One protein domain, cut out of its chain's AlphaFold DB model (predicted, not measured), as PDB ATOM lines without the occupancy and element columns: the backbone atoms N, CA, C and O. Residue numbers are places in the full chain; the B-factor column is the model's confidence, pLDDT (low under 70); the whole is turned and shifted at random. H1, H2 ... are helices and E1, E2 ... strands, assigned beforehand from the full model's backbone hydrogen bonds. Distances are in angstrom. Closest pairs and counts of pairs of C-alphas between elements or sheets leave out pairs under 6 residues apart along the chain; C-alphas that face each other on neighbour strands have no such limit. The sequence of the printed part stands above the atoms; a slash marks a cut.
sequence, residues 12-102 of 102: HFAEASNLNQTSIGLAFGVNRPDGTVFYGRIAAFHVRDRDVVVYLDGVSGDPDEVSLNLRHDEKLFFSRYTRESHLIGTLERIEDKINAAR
ATOM      1  N   HIS A  12      15.024 -23.434  36.696       72.12
ATOM      2  CA  HIS A  12      16.084 -24.239  36.104       72.12
ATOM      3  C   HIS A  12      16.622 -25.177  37.179       72.12
ATOM      4  O   HIS A  12      16.953 -24.731  38.275       72.12
ATOM      5  N   PHE A  13      16.738 -26.468  36.879       81.25
ATOM      6  CA  PHE A  13      17.444 -27.393  37.756       81.25
ATOM      7  C   PHE A  13      18.783 -27.789  37.137       81.25
ATOM      8  O   PHE A  13      18.880 -27.977  35.925       81.25
ATOM      9  N   ALA A  14      19.789 -27.973  37.987       86.38
ATOM     10  CA  ALA A  14      21.024 -28.650  37.621       86.38
ATOM     11  C   ALA A  14      21.307 -29.765  38.626       86.38
ATOM     12  O   ALA A  14      21.021 -29.638  39.817       86.38
ATOM     13  N   GLU A  15      21.864 -30.867  38.143       92.75
ATOM     14  CA  GLU A  15      22.466 -31.867  39.024       92.75
ATOM     15  C   GLU A  15      23.692 -31.263  39.716       92.75
ATOM     16  O   GLU A  15      24.401 -30.447  39.120       92.75
ATOM     17  N   ALA A  16      23.962 -31.670  40.954       93.12
ATOM     18  CA  ALA A  16      25.084 -31.155  41.734       93.12
ATOM     19  C   ALA A  16      26.426 -31.331  41.006       93.12
ATOM     20  O   ALA A  16      27.294 -30.462  41.060       93.12
ATOM     21  N   SER A  17      26.578 -32.432  40.268       95.94
ATOM     22  CA  SER A  17      27.765 -32.707  39.451       95.94
ATOM     23  C   SER A  17      27.999 -31.710  38.309       95.94
ATOM     24  O   SER A  17      29.129 -31.576  37.846       95.94
ATOM     25  N   ASN A  18      26.959 -30.990  37.882       95.00
ATOM     26  CA  ASN A  18      26.994 -30.053  36.759       95.00
ATOM     27  C   ASN A  18      27.150 -28.586  37.196       95.00
ATOM     28  O   ASN A  18      27.064 -27.678  36.360       95.00
ATOM     29  N   LEU A  19      27.376 -28.333  38.491       91.75
ATOM     30  CA  LEU A  19      27.682 -26.992  38.985       91.75
ATOM     31  C   LEU A  19      28.942 -26.444  38.308       91.75
ATOM     32  O   LEU A  19      29.938 -27.136  38.109       91.75
ATOM     33  N   ASN A  20      28.888 -25.166  37.951       90.00
ATOM     34  CA  ASN A  20      29.989 -24.459  37.310       90.00
ATOM     35  C   ASN A  20      30.086 -23.030  37.867       90.00
ATOM     36  O   ASN A  20      29.308 -22.632  38.730       90.00
ATOM     37  N   GLN A  21      31.052 -22.239  37.393       86.88
ATOM     38  CA  GLN A  21      31.303 -20.899  37.943       86.88
ATOM     39  C   GLN A  21      30.087 -19.963  37.881       86.88
ATOM     40  O   GLN A  21      29.957 -19.097  38.738       86.88
ATOM     41  N   THR A  22      29.170 -20.154  36.927       84.00
ATOM     42  CA  THR A  22      27.948 -19.335  36.832       84.00
ATOM     43  C   THR A  22      26.929 -19.643  37.930       84.00
ATOM     44  O   THR A  22      26.005 -18.864  38.140       84.00
ATOM     45  N   SER A  23      27.098 -20.758  38.650       85.31
ATOM     46  CA  SER A  23      26.260 -21.145  39.786       85.31
ATOM     47  C   SER A  23      26.599 -20.379  41.069       85.31
ATOM     48  O   SER A  23      25.774 -20.327  41.980       85.31
ATOM     49  N   ILE A  24      27.793 -19.781  41.163       87.62
ATOM     50  CA  ILE A  24      28.221 -19.007  42.335       87.62
ATOM     51  C   ILE A  24      27.343 -17.755  42.477       87.62
ATOM     52  O   ILE A  24      27.058 -17.061  41.504       87.62
ATOM     53  N   GLY A  25      26.896 -17.477  43.699       83.38
ATOM     54  CA  GLY A  25      25.983 -16.388  44.040       83.38
ATOM     55  C   GLY A  25      24.506 -16.699  43.782       83.38
ATOM     56  O   GLY A  25      23.644 -15.939  44.229       83.38
ATOM     57  N   LEU A  26      24.179 -17.814  43.117       83.38
ATOM     58  CA  LEU A  26      22.788 -18.196  42.888       83.38
ATOM     59  C   LEU A  26      22.153 -18.772  44.154       83.38
ATOM     60  O   LEU A  26      22.756 -19.570  44.877       83.38
ATOM     61  N   ALA A  27      20.900 -18.383  44.390       84.50
ATOM     62  CA  ALA A  27      20.044 -19.030  45.373       84.50
ATOM     63  C   ALA A  27      19.539 -20.372  44.826       84.50
ATOM     64  O   ALA A  27      19.182 -20.475  43.649       84.50
ATOM     65  N   PHE A  28      19.474 -21.379  45.689       85.25
ATOM     66  CA  PHE A  28      19.039 -22.721  45.330       85.25
ATOM     67  C   PHE A  28      18.130 -23.335  46.394       85.25
ATOM     68  O   PHE A  28      18.150 -22.941  47.564       85.25
ATOM     69  N   GLY A  29      17.349 -24.326  45.973       86.94
ATOM     70  CA  GLY A  29      16.675 -25.284  46.842       86.94
ATOM     71  C   GLY A  29      17.109 -26.714  46.528       86.94
ATOM     72  O   GLY A  29      17.361 -27.037  45.368       86.94
ATOM     73  N   VAL A  30      17.175 -27.578  47.539       86.94
ATOM     74  CA  VAL A  30      17.367 -29.024  47.367       86.94
ATOM     75  C   VAL A  30      16.384 -29.797  48.241       86.94
ATOM     76  O   VAL A  30      16.190 -29.478  49.416       86.94
ATOM     77  N   ASN A  31      15.754 -30.817  47.662       83.44
ATOM     78  CA  ASN A  31      14.861 -31.715  48.389       83.44
ATOM     79  C   ASN A  31      15.695 -32.754  49.132       83.44
ATOM     80  O   ASN A  31      16.461 -33.492  48.514       83.44
ATOM     81  N   ARG A  32      15.541 -32.820  50.450       79.62
ATOM     82  CA  ARG A  32      16.232 -33.787  51.297       79.62
ATOM     83  C   ARG A  32      15.447 -35.103  51.382       79.62
ATOM     84  O   ARG A  32      14.225 -35.104  51.216       79.62
ATOM     85  N   PRO A  33      16.120 -36.231  51.676       76.69
ATOM     86  CA  PRO A  33      15.461 -37.535  51.807       76.69
ATOM     87  C   PRO A  33      14.372 -37.599  52.888       76.69
ATOM     88  O   PRO A  33      13.484 -38.441  52.810       76.69
ATOM     89  N   ASP A  34      14.428 -36.716  53.886       78.38
ATOM     90  CA  ASP A  34      13.442 -36.600  54.965       78.38
ATOM     91  C   ASP A  34      12.172 -35.823  54.561       78.38
ATOM     92  O   ASP A  34      11.290 -35.597  55.388       78.38
ATOM     93  N   GLY A  35      12.064 -35.418  53.291       76.81
ATOM     94  CA  GLY A  35      10.937 -34.651  52.763       76.81
ATOM     95  C   GLY A  35      11.012 -33.152  53.054       76.81
ATOM     96  O   GLY A  35      10.090 -32.419  52.694       76.81
ATOM     97  N   THR A  36      12.088 -32.673  53.682       77.19
ATOM     98  CA  THR A  36      12.325 -31.238  53.867       77.19
ATOM     99  C   THR A  36      12.980 -30.624  52.633       77.19
ATOM    100  O   THR A  36      13.593 -31.312  51.816       77.19
ATOM    101  N   VAL A  37      12.858 -29.303  52.483       78.12
ATOM    102  CA  VAL A  37      13.573 -28.566  51.438       78.12
ATOM    103  C   VAL A  37      14.577 -27.637  52.093       78.12
ATOM    104  O   VAL A  37      14.207 -26.768  52.884       78.12
ATOM    105  N   PHE A  38      15.846 -27.827  51.755       81.88
ATOM    106  CA  PHE A  38      16.926 -26.952  52.174       81.88
ATOM    107  C   PHE A  38      17.086 -25.824  51.156       81.88
ATOM    108  O   PHE A  38      17.050 -26.079  49.955       81.88
ATOM    109  N   TYR A  39      17.286 -24.594  51.628       83.00
ATOM    110  CA  TYR A  39      17.531 -23.435  50.771       83.00
ATOM    111  C   TYR A  39      18.830 -22.753  51.167       83.00
ATOM    112  O   TYR A  39      19.126 -22.627  52.353       83.00
ATOM    113  N   GLY A  40      19.575 -22.278  50.175       83.75
ATOM    114  CA  GLY A  40      20.834 -21.583  50.398       83.75
ATOM    115  C   GLY A  40      21.243 -20.732  49.208       83.75
ATOM    116  O   GLY A  40      20.526 -20.638  48.211       83.75
ATOM    117  N   ARG A  41      22.413 -20.110  49.319       87.38
ATOM    118  CA  ARG A  41      23.094 -19.408  48.231       87.38
ATOM    119  C   ARG A  41      24.505 -19.965  48.109       87.38
ATOM    120  O   ARG A  41      25.144 -20.215  49.124       87.38
ATOM    121  N   ILE A  42      24.970 -20.202  46.887       89.25
ATOM    122  CA  ILE A  42      26.272 -20.838  46.653       89.25
ATOM    123  C   ILE A  42      27.388 -19.798  46.815       89.25
ATOM    124  O   ILE A  42      27.511 -18.912  45.976       89.25
ATOM    125  N   ALA A  43      28.231 -19.922  47.840       90.62
ATOM    126  CA  ALA A  43      29.477 -19.153  47.949       90.62
ATOM    127  C   ALA A  43      30.592 -19.779  47.103       90.62
ATOM    128  O   ALA A  43      31.317 -19.100  46.381       90.62
ATOM    129  N   ALA A  44      30.718 -21.100  47.193       92.19
ATOM    130  CA  ALA A  44      31.684 -21.902  46.456       92.19
ATOM    131  C   ALA A  44      31.181 -23.345  46.370       92.19
ATOM    132  O   ALA A  44      30.251 -23.734  47.076       92.19
ATOM    133  N   PHE A  45      31.812 -24.166  45.540       94.25
ATOM    134  CA  PHE A  45      31.553 -25.601  45.520       94.25
ATOM    135  C   PHE A  45      32.805 -26.381  45.109       94.25
ATOM    136  O   PHE A  45      33.717 -25.838  44.484       94.25
ATOM    137  N   HIS A  46      32.841 -27.663  45.461       95.38
ATOM    138  CA  HIS A  46      33.877 -28.606  45.058       95.38
ATOM    139  C   HIS A  46      33.207 -29.906  44.607       95.38
ATOM    140  O   HIS A  46      32.601 -30.601  45.418       95.38
ATOM    141  N   VAL A  47      33.328 -30.233  43.319       94.69
ATOM    142  CA  VAL A  47      32.902 -31.526  42.763       94.69
ATOM    143  C   VAL A  47      34.032 -32.535  42.970       94.69
ATOM    144  O   VAL A  47      35.102 -32.379  42.384       94.69
ATOM    145  N   ARG A  48      33.823 -33.525  43.839       93.94
ATOM    146  CA  ARG A  48      34.777 -34.604  44.142       93.94
ATOM    147  C   ARG A  48      34.349 -35.888  43.422       93.94
ATOM    148  O   ARG A  48      33.352 -35.895  42.717       93.94
ATOM    149  N   ASP A  49      35.080 -36.984  43.615       91.88
ATOM    150  CA  ASP A  49      34.769 -38.270  42.963       91.88
ATOM    151  C   ASP A  49      33.489 -38.950  43.485       91.88
ATOM    152  O   ASP A  49      32.950 -39.839  42.827       91.88
ATOM    153  N   ARG A  50      33.050 -38.616  44.707       91.38
ATOM    154  CA  ARG A  50      31.930 -39.292  45.392       91.38
ATOM    155  C   ARG A  50      30.771 -38.367  45.737       91.38
ATOM    156  O   ARG A  50      29.649 -38.841  45.914       91.38
ATOM    157  N   ASP A  51      31.053 -37.084  45.886       94.19
ATOM    158  CA  ASP A  51      30.134 -36.084  46.392       94.19
ATOM    159  C   ASP A  51      30.471 -34.694  45.849       94.19
ATOM    160  O   ASP A  51      31.529 -34.432  45.272       94.19
ATOM    161  N   VAL A  52      29.527 -33.784  46.038       95.38
ATOM    162  CA  VAL A  52      29.671 -32.369  45.736       95.38
ATOM    163  C   VAL A  52      29.476 -31.600  47.025       95.38
ATOM    164  O   VAL A  52      28.421 -31.680  47.651       95.38
ATOM    165  N   VAL A  53      30.495 -30.842  47.415       95.00
ATOM    166  CA  VAL A  53      30.441 -29.970  48.589       95.00
ATOM    167  C   VAL A  53      30.030 -28.582  48.131       95.00
ATOM    168  O   VAL A  53      30.737 -27.979  47.327       95.00
ATOM    169  N   VAL A  54      28.914 -28.067  48.633       93.62
ATOM    170  CA  VAL A  54      28.437 -26.704  48.366       93.62
ATOM    171  C   VAL A  54      28.632 -25.862  49.619       93.62
ATOM    172  O   VAL A  54      28.042 -26.156  50.650       93.62
ATOM    173  N   TYR A  55      29.436 -24.809  49.533       92.06
ATOM    174  CA  TYR A  55      29.634 -23.840  50.610       92.06
ATOM    175  C   TYR A  55      28.583 -22.739  50.516       92.06
ATOM    176  O   TYR A  55      28.273 -22.260  49.420       92.06
ATOM    177  N   LEU A  56      28.039 -22.342  51.661       89.19
ATOM    178  CA  LEU A  56      26.904 -21.434  51.748       89.19
ATOM    179  C   LEU A  56      27.360 -19.989  51.960       89.19
ATOM    180  O   LEU A  56      28.186 -19.706  52.824       89.19
ATOM    181  N   ASP A  57      26.801 -19.073  51.173       85.44
ATOM    182  CA  ASP A  57      27.007 -17.630  51.325       85.44
ATOM    183  C   ASP A  57      26.128 -17.065  52.453       85.44
ATOM    184  O   ASP A  57      24.984 -17.492  52.629       85.44
ATOM    185  N   GLY A  58      26.655 -16.094  53.201       78.81
ATOM    186  CA  GLY A  58      25.939 -15.415  54.288       78.81
ATOM    187  C   GLY A  58      25.776 -16.209  55.590       78.81
ATOM    188  O   GLY A  58      25.051 -15.755  56.470       78.81
ATOM    189  N   VAL A  59      26.435 -17.364  55.744       75.50
ATOM    190  CA  VAL A  59      26.436 -18.137  56.998       75.50
ATOM    191  C   VAL A  59      27.828 -18.088  57.625       75.50
ATOM    192  O   VAL A  59      28.821 -18.418  56.982       75.50
ATOM    193  N   SER A  60      27.901 -17.663  58.886       69.75
ATOM    194  CA  SER A  60      29.144 -17.629  59.664       69.75
ATOM    195  C   SER A  60      29.236 -18.891  60.522       69.75
ATOM    196  O   SER A  60      28.334 -19.136  61.316       69.75
ATOM    197  N   GLY A  61      30.303 -19.679  60.392       70.06
ATOM    198  CA  GLY A  61      30.460 -20.925  61.148       70.06
ATOM    199  C   GLY A  61      31.653 -21.757  60.687       70.06
ATOM    200  O   GLY A  61      32.403 -21.340  59.799       70.06
ATOM    201  N   ASP A  62      31.834 -22.920  61.309       70.38
ATOM    202  CA  ASP A  62      32.839 -23.898  60.884       70.38
ATOM    203  C   ASP A  62      32.514 -24.379  59.450       70.38
ATOM    204  O   ASP A  62      31.335 -24.585  59.150       70.38
ATOM    205  N   PRO A  63      33.495 -24.544  58.539       62.59
ATOM    206  CA  PRO A  63      33.291 -25.086  57.192       62.59
ATOM    207  C   PRO A  63      32.364 -26.308  57.094       62.59
ATOM    208  O   PRO A  63      31.623 -26.422  56.115       62.59
ATOM    209  N   ASP A  64      32.366 -27.189  58.095       65.38
ATOM    210  CA  ASP A  64      31.482 -28.363  58.137       65.38
ATOM    211  C   ASP A  64      30.018 -28.007  58.470       65.38
ATOM    212  O   ASP A  64      29.094 -28.708  58.062       65.38
ATOM    213  N   GLU A  65      29.787 -26.891  59.164       67.44
ATOM    214  CA  GLU A  65      28.459 -26.350  59.484       67.44
ATOM    215  C   GLU A  65      27.912 -25.448  58.366       67.44
ATOM    216  O   GLU A  65      26.698 -25.322  58.200       67.44
ATOM    217  N   VAL A  66      28.803 -24.833  57.579       82.50
ATOM    218  CA  VAL A  66      28.454 -23.914  56.479       82.50
ATOM    219  C   VAL A  66      28.587 -24.546  55.095       82.50
ATOM    220  O   VAL A  66      28.650 -23.845  54.079       82.50
ATOM    221  N   SER A  67      28.612 -25.876  55.035       88.94
ATOM    222  CA  SER A  67      28.629 -26.622  53.785       88.94
ATOM    223  C   SER A  67      27.562 -27.708  53.719       88.94
ATOM    224  O   SER A  67      27.012 -28.185  54.710       88.94
ATOM    225  N   LEU A  68      27.231 -28.074  52.489       89.81
ATOM    226  CA  LEU A  68      26.214 -29.043  52.148       89.81
ATOM    227  C   LEU A  68      26.836 -30.099  51.241       89.81
ATOM    228  O   LEU A  68      27.194 -29.810  50.101       89.81
ATOM    229  N   ASN A  69      26.935 -31.325  51.748       92.75
ATOM    230  CA  ASN A  69      27.348 -32.473  50.948       92.75
ATOM    231  C   ASN A  69      26.144 -33.031  50.185       92.75
ATOM    232  O   ASN A  69      25.116 -33.365  50.788       92.75
ATOM    233  N   LEU A  70      26.297 -33.113  48.868       92.06
ATOM    234  CA  LEU A  70      25.308 -33.606  47.920       92.06
ATOM    235  C   LEU A  70      25.873 -34.786  47.129       92.06
ATOM    236  O   LEU A  70      27.054 -34.821  46.788       92.06
ATOM    237  N   ARG A  71      25.017 -35.740  46.778       94.31
ATOM    238  CA  ARG A  71      25.323 -36.738  45.750       94.31
ATOM    239  C   ARG A  71      25.333 -36.064  44.383       94.31
ATOM    240  O   ARG A  71      24.635 -35.081  44.153       94.31
ATOM    241  N   HIS A  72      26.083 -36.640  43.450       94.00
ATOM    242  CA  HIS A  72      26.207 -36.116  42.087       94.00
ATOM    243  C   HIS A  72      24.867 -35.909  41.369       94.00
ATOM    244  O   HIS A  72      24.763 -34.981  40.569       94.00
ATOM    245  N   ASP A  73      23.878 -36.761  41.653       92.75
ATOM    246  CA  ASP A  73      22.552 -36.801  41.029       92.75
ATOM    247  C   ASP A  73      21.496 -35.955  41.760       92.75
ATOM    248  O   ASP A  73      20.368 -35.816  41.278       92.75
ATOM    249  N   GLU A  74      21.828 -35.377  42.920       90.44
ATOM    250  CA  GLU A  74      20.907 -34.484  43.617       90.44
ATOM    251  C   GLU A  74      20.695 -33.208  42.804       90.44
ATOM    252  O   GLU A  74      21.634 -32.578  42.315       90.44
ATOM    253  N   LYS A  75      19.425 -32.834  42.645       90.44
ATOM    254  CA  LYS A  75      19.022 -31.685  41.836       90.44
ATOM    255  C   LYS A  75      18.942 -30.439  42.702       90.44
ATOM    256  O   LYS A  75      18.172 -30.400  43.663       90.44
ATOM    257  N   LEU A  76      19.698 -29.419  42.316       89.12
ATOM    258  CA  LEU A  76      19.558 -28.064  42.823       89.12
ATOM    259  C   LEU A  76      18.591 -27.311  41.916       89.12
ATOM    260  O   LEU A  76      18.776 -27.265  40.699       89.12
ATOM    261  N   PHE A  77      17.566 -26.723  42.517       85.88
ATOM    262  CA  PHE A  77      16.560 -25.923  41.831       85.88
ATOM    263  C   PHE A  77      16.901 -24.444  41.997       85.88
ATOM    264  O   PHE A  77      16.920 -23.927  43.115       85.88
ATOM    265  N   PHE A  78      17.174 -23.772  40.882       77.94
ATOM    266  CA  PHE A  78      17.489 -22.351  40.803       77.94
ATOM    267  C   PHE A  78      16.259 -21.602  40.289       77.94
ATOM    268  O   PHE A  78      15.802 -21.833  39.169       77.94
ATOM    269  N   SER A  79      15.731 -20.680  41.092       63.72
ATOM    270  CA  SER A  79      14.660 -19.778  40.656       63.72
ATOM    271  C   SER A  79      15.232 -18.388  40.375       63.72
ATOM    272  O   SER A  79      15.865 -17.790  41.245       63.72
ATOM    273  N   ARG A  80      14.974 -17.858  39.169       52.16
ATOM    274  CA  ARG A  80      15.314 -16.473  38.786       52.16
ATOM    275  C   ARG A  80      14.436 -15.415  39.462       52.16
ATOM    276  O   ARG A  80      14.838 -14.258  39.492       52.16
ATOM    277  N   TYR A  81      13.259 -15.785  39.974       47.03
ATOM    278  CA  TYR A  81      12.225 -14.826  40.388       47.03
ATOM    279  C   TYR A  81      11.830 -14.891  41.872       47.03
ATOM    280  O   TYR A  81      11.296 -13.913  42.387       47.03
ATOM    281  N   THR A  82      12.044 -16.004  42.585       43.69
ATOM    282  CA  THR A  82      11.202 -16.274  43.771       43.69
ATOM    283  C   THR A  82      11.832 -16.047  45.151       43.69
ATOM    284  O   THR A  82      11.090 -16.149  46.122       43.69
ATOM    285  N   ARG A  83      13.135 -15.783  45.358       47.84
ATOM    286  CA  ARG A  83      13.676 -15.880  46.744       47.84
ATOM    287  C   ARG A  83      14.807 -14.933  47.148       47.84
ATOM    288  O   ARG A  83      15.788 -15.392  47.712       47.84
ATOM    289  N   GLU A  84      14.663 -13.620  46.997       47.75
ATOM    290  CA  GLU A  84      15.384 -12.720  47.923       47.75
ATOM    291  C   GLU A  84      14.691 -12.684  49.294       47.75
ATOM    292  O   GLU A  84      15.320 -12.914  50.323       47.75
ATOM    293  N   SER A  85      13.367 -12.535  49.321       44.03
ATOM    294  CA  SER A  85      12.578 -12.397  50.553       44.03
ATOM    295  C   SER A  85      12.498 -13.671  51.413       44.03
ATOM    296  O   SER A  85      12.487 -13.584  52.637       44.03
ATOM    297  N   HIS A  86      12.504 -14.868  50.813       47.91
ATOM    298  CA  HIS A  86      12.549 -16.141  51.564       47.91
ATOM    299  C   HIS A  86      13.968 -16.551  52.002       47.91
ATOM    300  O   HIS A  86      14.109 -17.329  52.950       47.91
ATOM    301  N   LEU A  87      15.005 -16.057  51.317       52.44
ATOM    302  CA  LEU A  87      16.405 -16.303  51.674       52.44
ATOM    303  C   LEU A  87      16.778 -15.486  52.917       52.44
ATOM    304  O   LEU A  87      17.285 -16.064  53.871       52.44
ATOM    305  N   ILE A  88      16.404 -14.201  52.959       53.41
ATOM    306  CA  ILE A  88      16.580 -13.325  54.133       53.41
ATOM    307  C   ILE A  88      15.926 -13.947  55.372       53.41
ATOM    308  O   ILE A  88      16.610 -14.240  56.346       53.41
ATOM    309  N   GLY A  89      14.640 -14.308  55.297       55.03
ATOM    310  CA  GLY A  89      13.934 -14.884  56.449       55.03
ATOM    311  C   GLY A  89      14.382 -16.297  56.853       55.03
ATOM    312  O   GLY A  89      13.924 -16.812  57.876       55.03
ATOM    313  N   THR A  90      15.206 -16.981  56.050       56.09
ATOM    314  CA  THR A  90      15.822 -18.271  56.421       56.09
ATOM    315  C   THR A  90      17.203 -18.060  57.034       56.09
ATOM    316  O   THR A  90      17.506 -18.710  58.030       56.09
ATOM    317  N   LEU A  91      17.988 -17.119  56.501       53.88
ATOM    318  CA  LEU A  91      19.270 -16.705  57.073       53.88
ATOM    319  C   LEU A  91      19.085 -16.088  58.470       53.88
ATOM    320  O   LEU A  91      19.733 -16.542  59.407       53.88
ATOM    321  N   GLU A  92      18.110 -15.189  58.647       56.03
ATOM    322  CA  GLU A  92      17.775 -14.591  59.954       56.03
ATOM    323  C   GLU A  92      17.418 -15.661  61.004       56.03
ATOM    324  O   GLU A  92      17.901 -15.634  62.131       56.03
ATOM    325  N   ARG A  93      16.642 -16.689  60.624       58.75
ATOM    326  CA  ARG A  93      16.268 -17.790  61.539       58.75
ATOM    327  C   ARG A  93      17.439 -18.690  61.934       58.75
ATOM    328  O   ARG A  93      17.384 -19.314  62.995       58.75
ATOM    329  N   ILE A  94      18.439 -18.836  61.068       59.84
ATOM    330  CA  ILE A  94      19.657 -19.597  61.374       59.84
ATOM    331  C   ILE A  94      20.523 -18.785  62.340       59.84
ATOM    332  O   ILE A  94      20.971 -19.326  63.350       59.84
ATOM    333  N   GLU A  95      20.682 -17.488  62.084       53.06
ATOM    334  CA  GLU A  95      21.445 -16.571  62.933       53.06
ATOM    335  C   GLU A  95      20.845 -16.456  64.346       53.06
ATOM    336  O   GLU A  95      21.561 -16.602  65.339       53.06
ATOM    337  N   ASP A  96      19.519 -16.342  64.460       58.97
ATOM    338  CA  ASP A  96      18.819 -16.330  65.751       58.97
ATOM    339  C   ASP A  96      19.018 -17.630  66.546       58.97
ATOM    340  O   ASP A  96      19.198 -17.603  67.765       58.97
ATOM    341  N   LYS A  97      19.024 -18.786  65.871       61.16
ATOM    342  CA  LYS A  97      19.269 -20.081  66.527       61.16
ATOM    343  C   LYS A  97      20.702 -20.219  67.030       61.16
ATOM    344  O   LYS A  97      20.897 -20.757  68.117       61.16
ATOM    345  N   ILE A  98      21.682 -19.752  66.258       55.62
ATOM    346  CA  ILE A  98      23.096 -19.763  66.658       55.62
ATOM    347  C   ILE A  98      23.303 -18.854  67.876       55.62
ATOM    348  O   ILE A  98      23.980 -19.242  68.827       55.62
ATOM    349  N   ASN A  99      22.673 -17.678  67.887       49.69
ATOM    350  CA  ASN A  99      22.771 -16.739  69.002       49.69
ATOM    351  C   ASN A  99      22.041 -17.217  70.267       49.69
ATOM    352  O   ASN A  99      22.510 -16.940  71.364       49.69
ATOM    353  N   ALA A 100      20.937 -17.960  70.142       55.28
ATOM    354  CA  ALA A 100      20.201 -18.511  71.287       55.28
ATOM    355  C   ALA A 100      20.862 -19.745  71.936       55.28
ATOM    356  O   ALA A 100      20.476 -20.137  73.036       55.28
ATOM    357  N   ALA A 101      21.811 -20.387  71.247       54.72
ATOM    358  CA  ALA A 101      22.553 -21.549  71.744       54.72
ATOM    359  C   ALA A 101      23.875 -21.180  72.450       54.72
ATOM    360  O   ALA A 101      24.566 -22.073  72.947       54.72
ATOM    361  N   ARG A 102      24.228 -19.890  72.473       46.97
ATOM    362  CA  ARG A 102      25.348 -19.315  73.232       46.97
ATOM    363  C   ARG A 102      24.873 -18.767  74.572       46.97
ATOM    364  O   ARG A 102      25.676 -18.854  75.526       46.97
TER     365      ARG A 102
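What this domain is: This is residues 12 to 102 of the 102 residues of an uncharacterized protein of Cryobacterium zongtaii (UniProt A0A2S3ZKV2). What does the model look like? One antiparallel sheet of six strands, strongly twisted and curled, turns a sharp corner along its long strand E3, and a last helix, H1, only grazes it. E1, E6 and E2 make one wing with the first part of E3, and E4 and E5 make the other with its later part. What is it built of? The printed part has 91 residues with six named strands, then one named helix, of mixed class; the sheet's order is E1 E6 E2 E3 E4 E5. How large is it? It is compact, with a radius of gyration of the C-alphas of 13.0 A and spans of 37 by 29 by 27 A.

How they stand to each other: How are the strands paired? E3, residues 37 to 47, bends by 99 degrees at residue 43, and its pairing is staggered. Its residues 37 to 41 pair with E2, residues 27 to 31 (N 28 to O 40, 2.8 A), and 42 to 47 with E4, residues 52 to 56 (N 46 to O 53, 2.8 A). E5, residues 67 to 70, is an edge strand beside E4, with N 54 and O 68 2.9 A apart. E2 to E5 form a meander, each strand the antiparallel neighbour of the one before, in three hairpins. What lies beyond E2? E6, residues 75 to 79, is its antiparallel neighbour, with N 29 and O 77 2.9 A apart; then comes edge strand E1, residues 12 to 15, with N 14 and O 76 3.0 A apart. Where is the helix? H1, residues 85 to 100, grazes the sheet with its residues 86 to 91; its closest C-alphas to E3 are Leu 87 and Gly 40, 7.0 A apart. In H1, 11 of 12 O i to N i+4 pairs are within hydrogen-bond range.

Where its parts are: Where do the elements begin and end? E1 begins at C-alpha 12 (16.084, -24.239, 36.104), and H1 ends at C-alpha 100 (20.201, -18.511, 71.287). Which are longest? H1 measures 22.9 A and E3 21.4 A from first to last C-alpha.

The domain as a whole: How far does it reach? The C-alphas of His 12 and Arg 102, the two farthest apart, are 38.6 A apart. Are there cuts or long links? The printed part has no cut, and the link E1 to E2, 11 residues, is long. Where is confidence low? The pLDDT is under 70 at residue 60, residues 63 to 65 and residues 79 to 102.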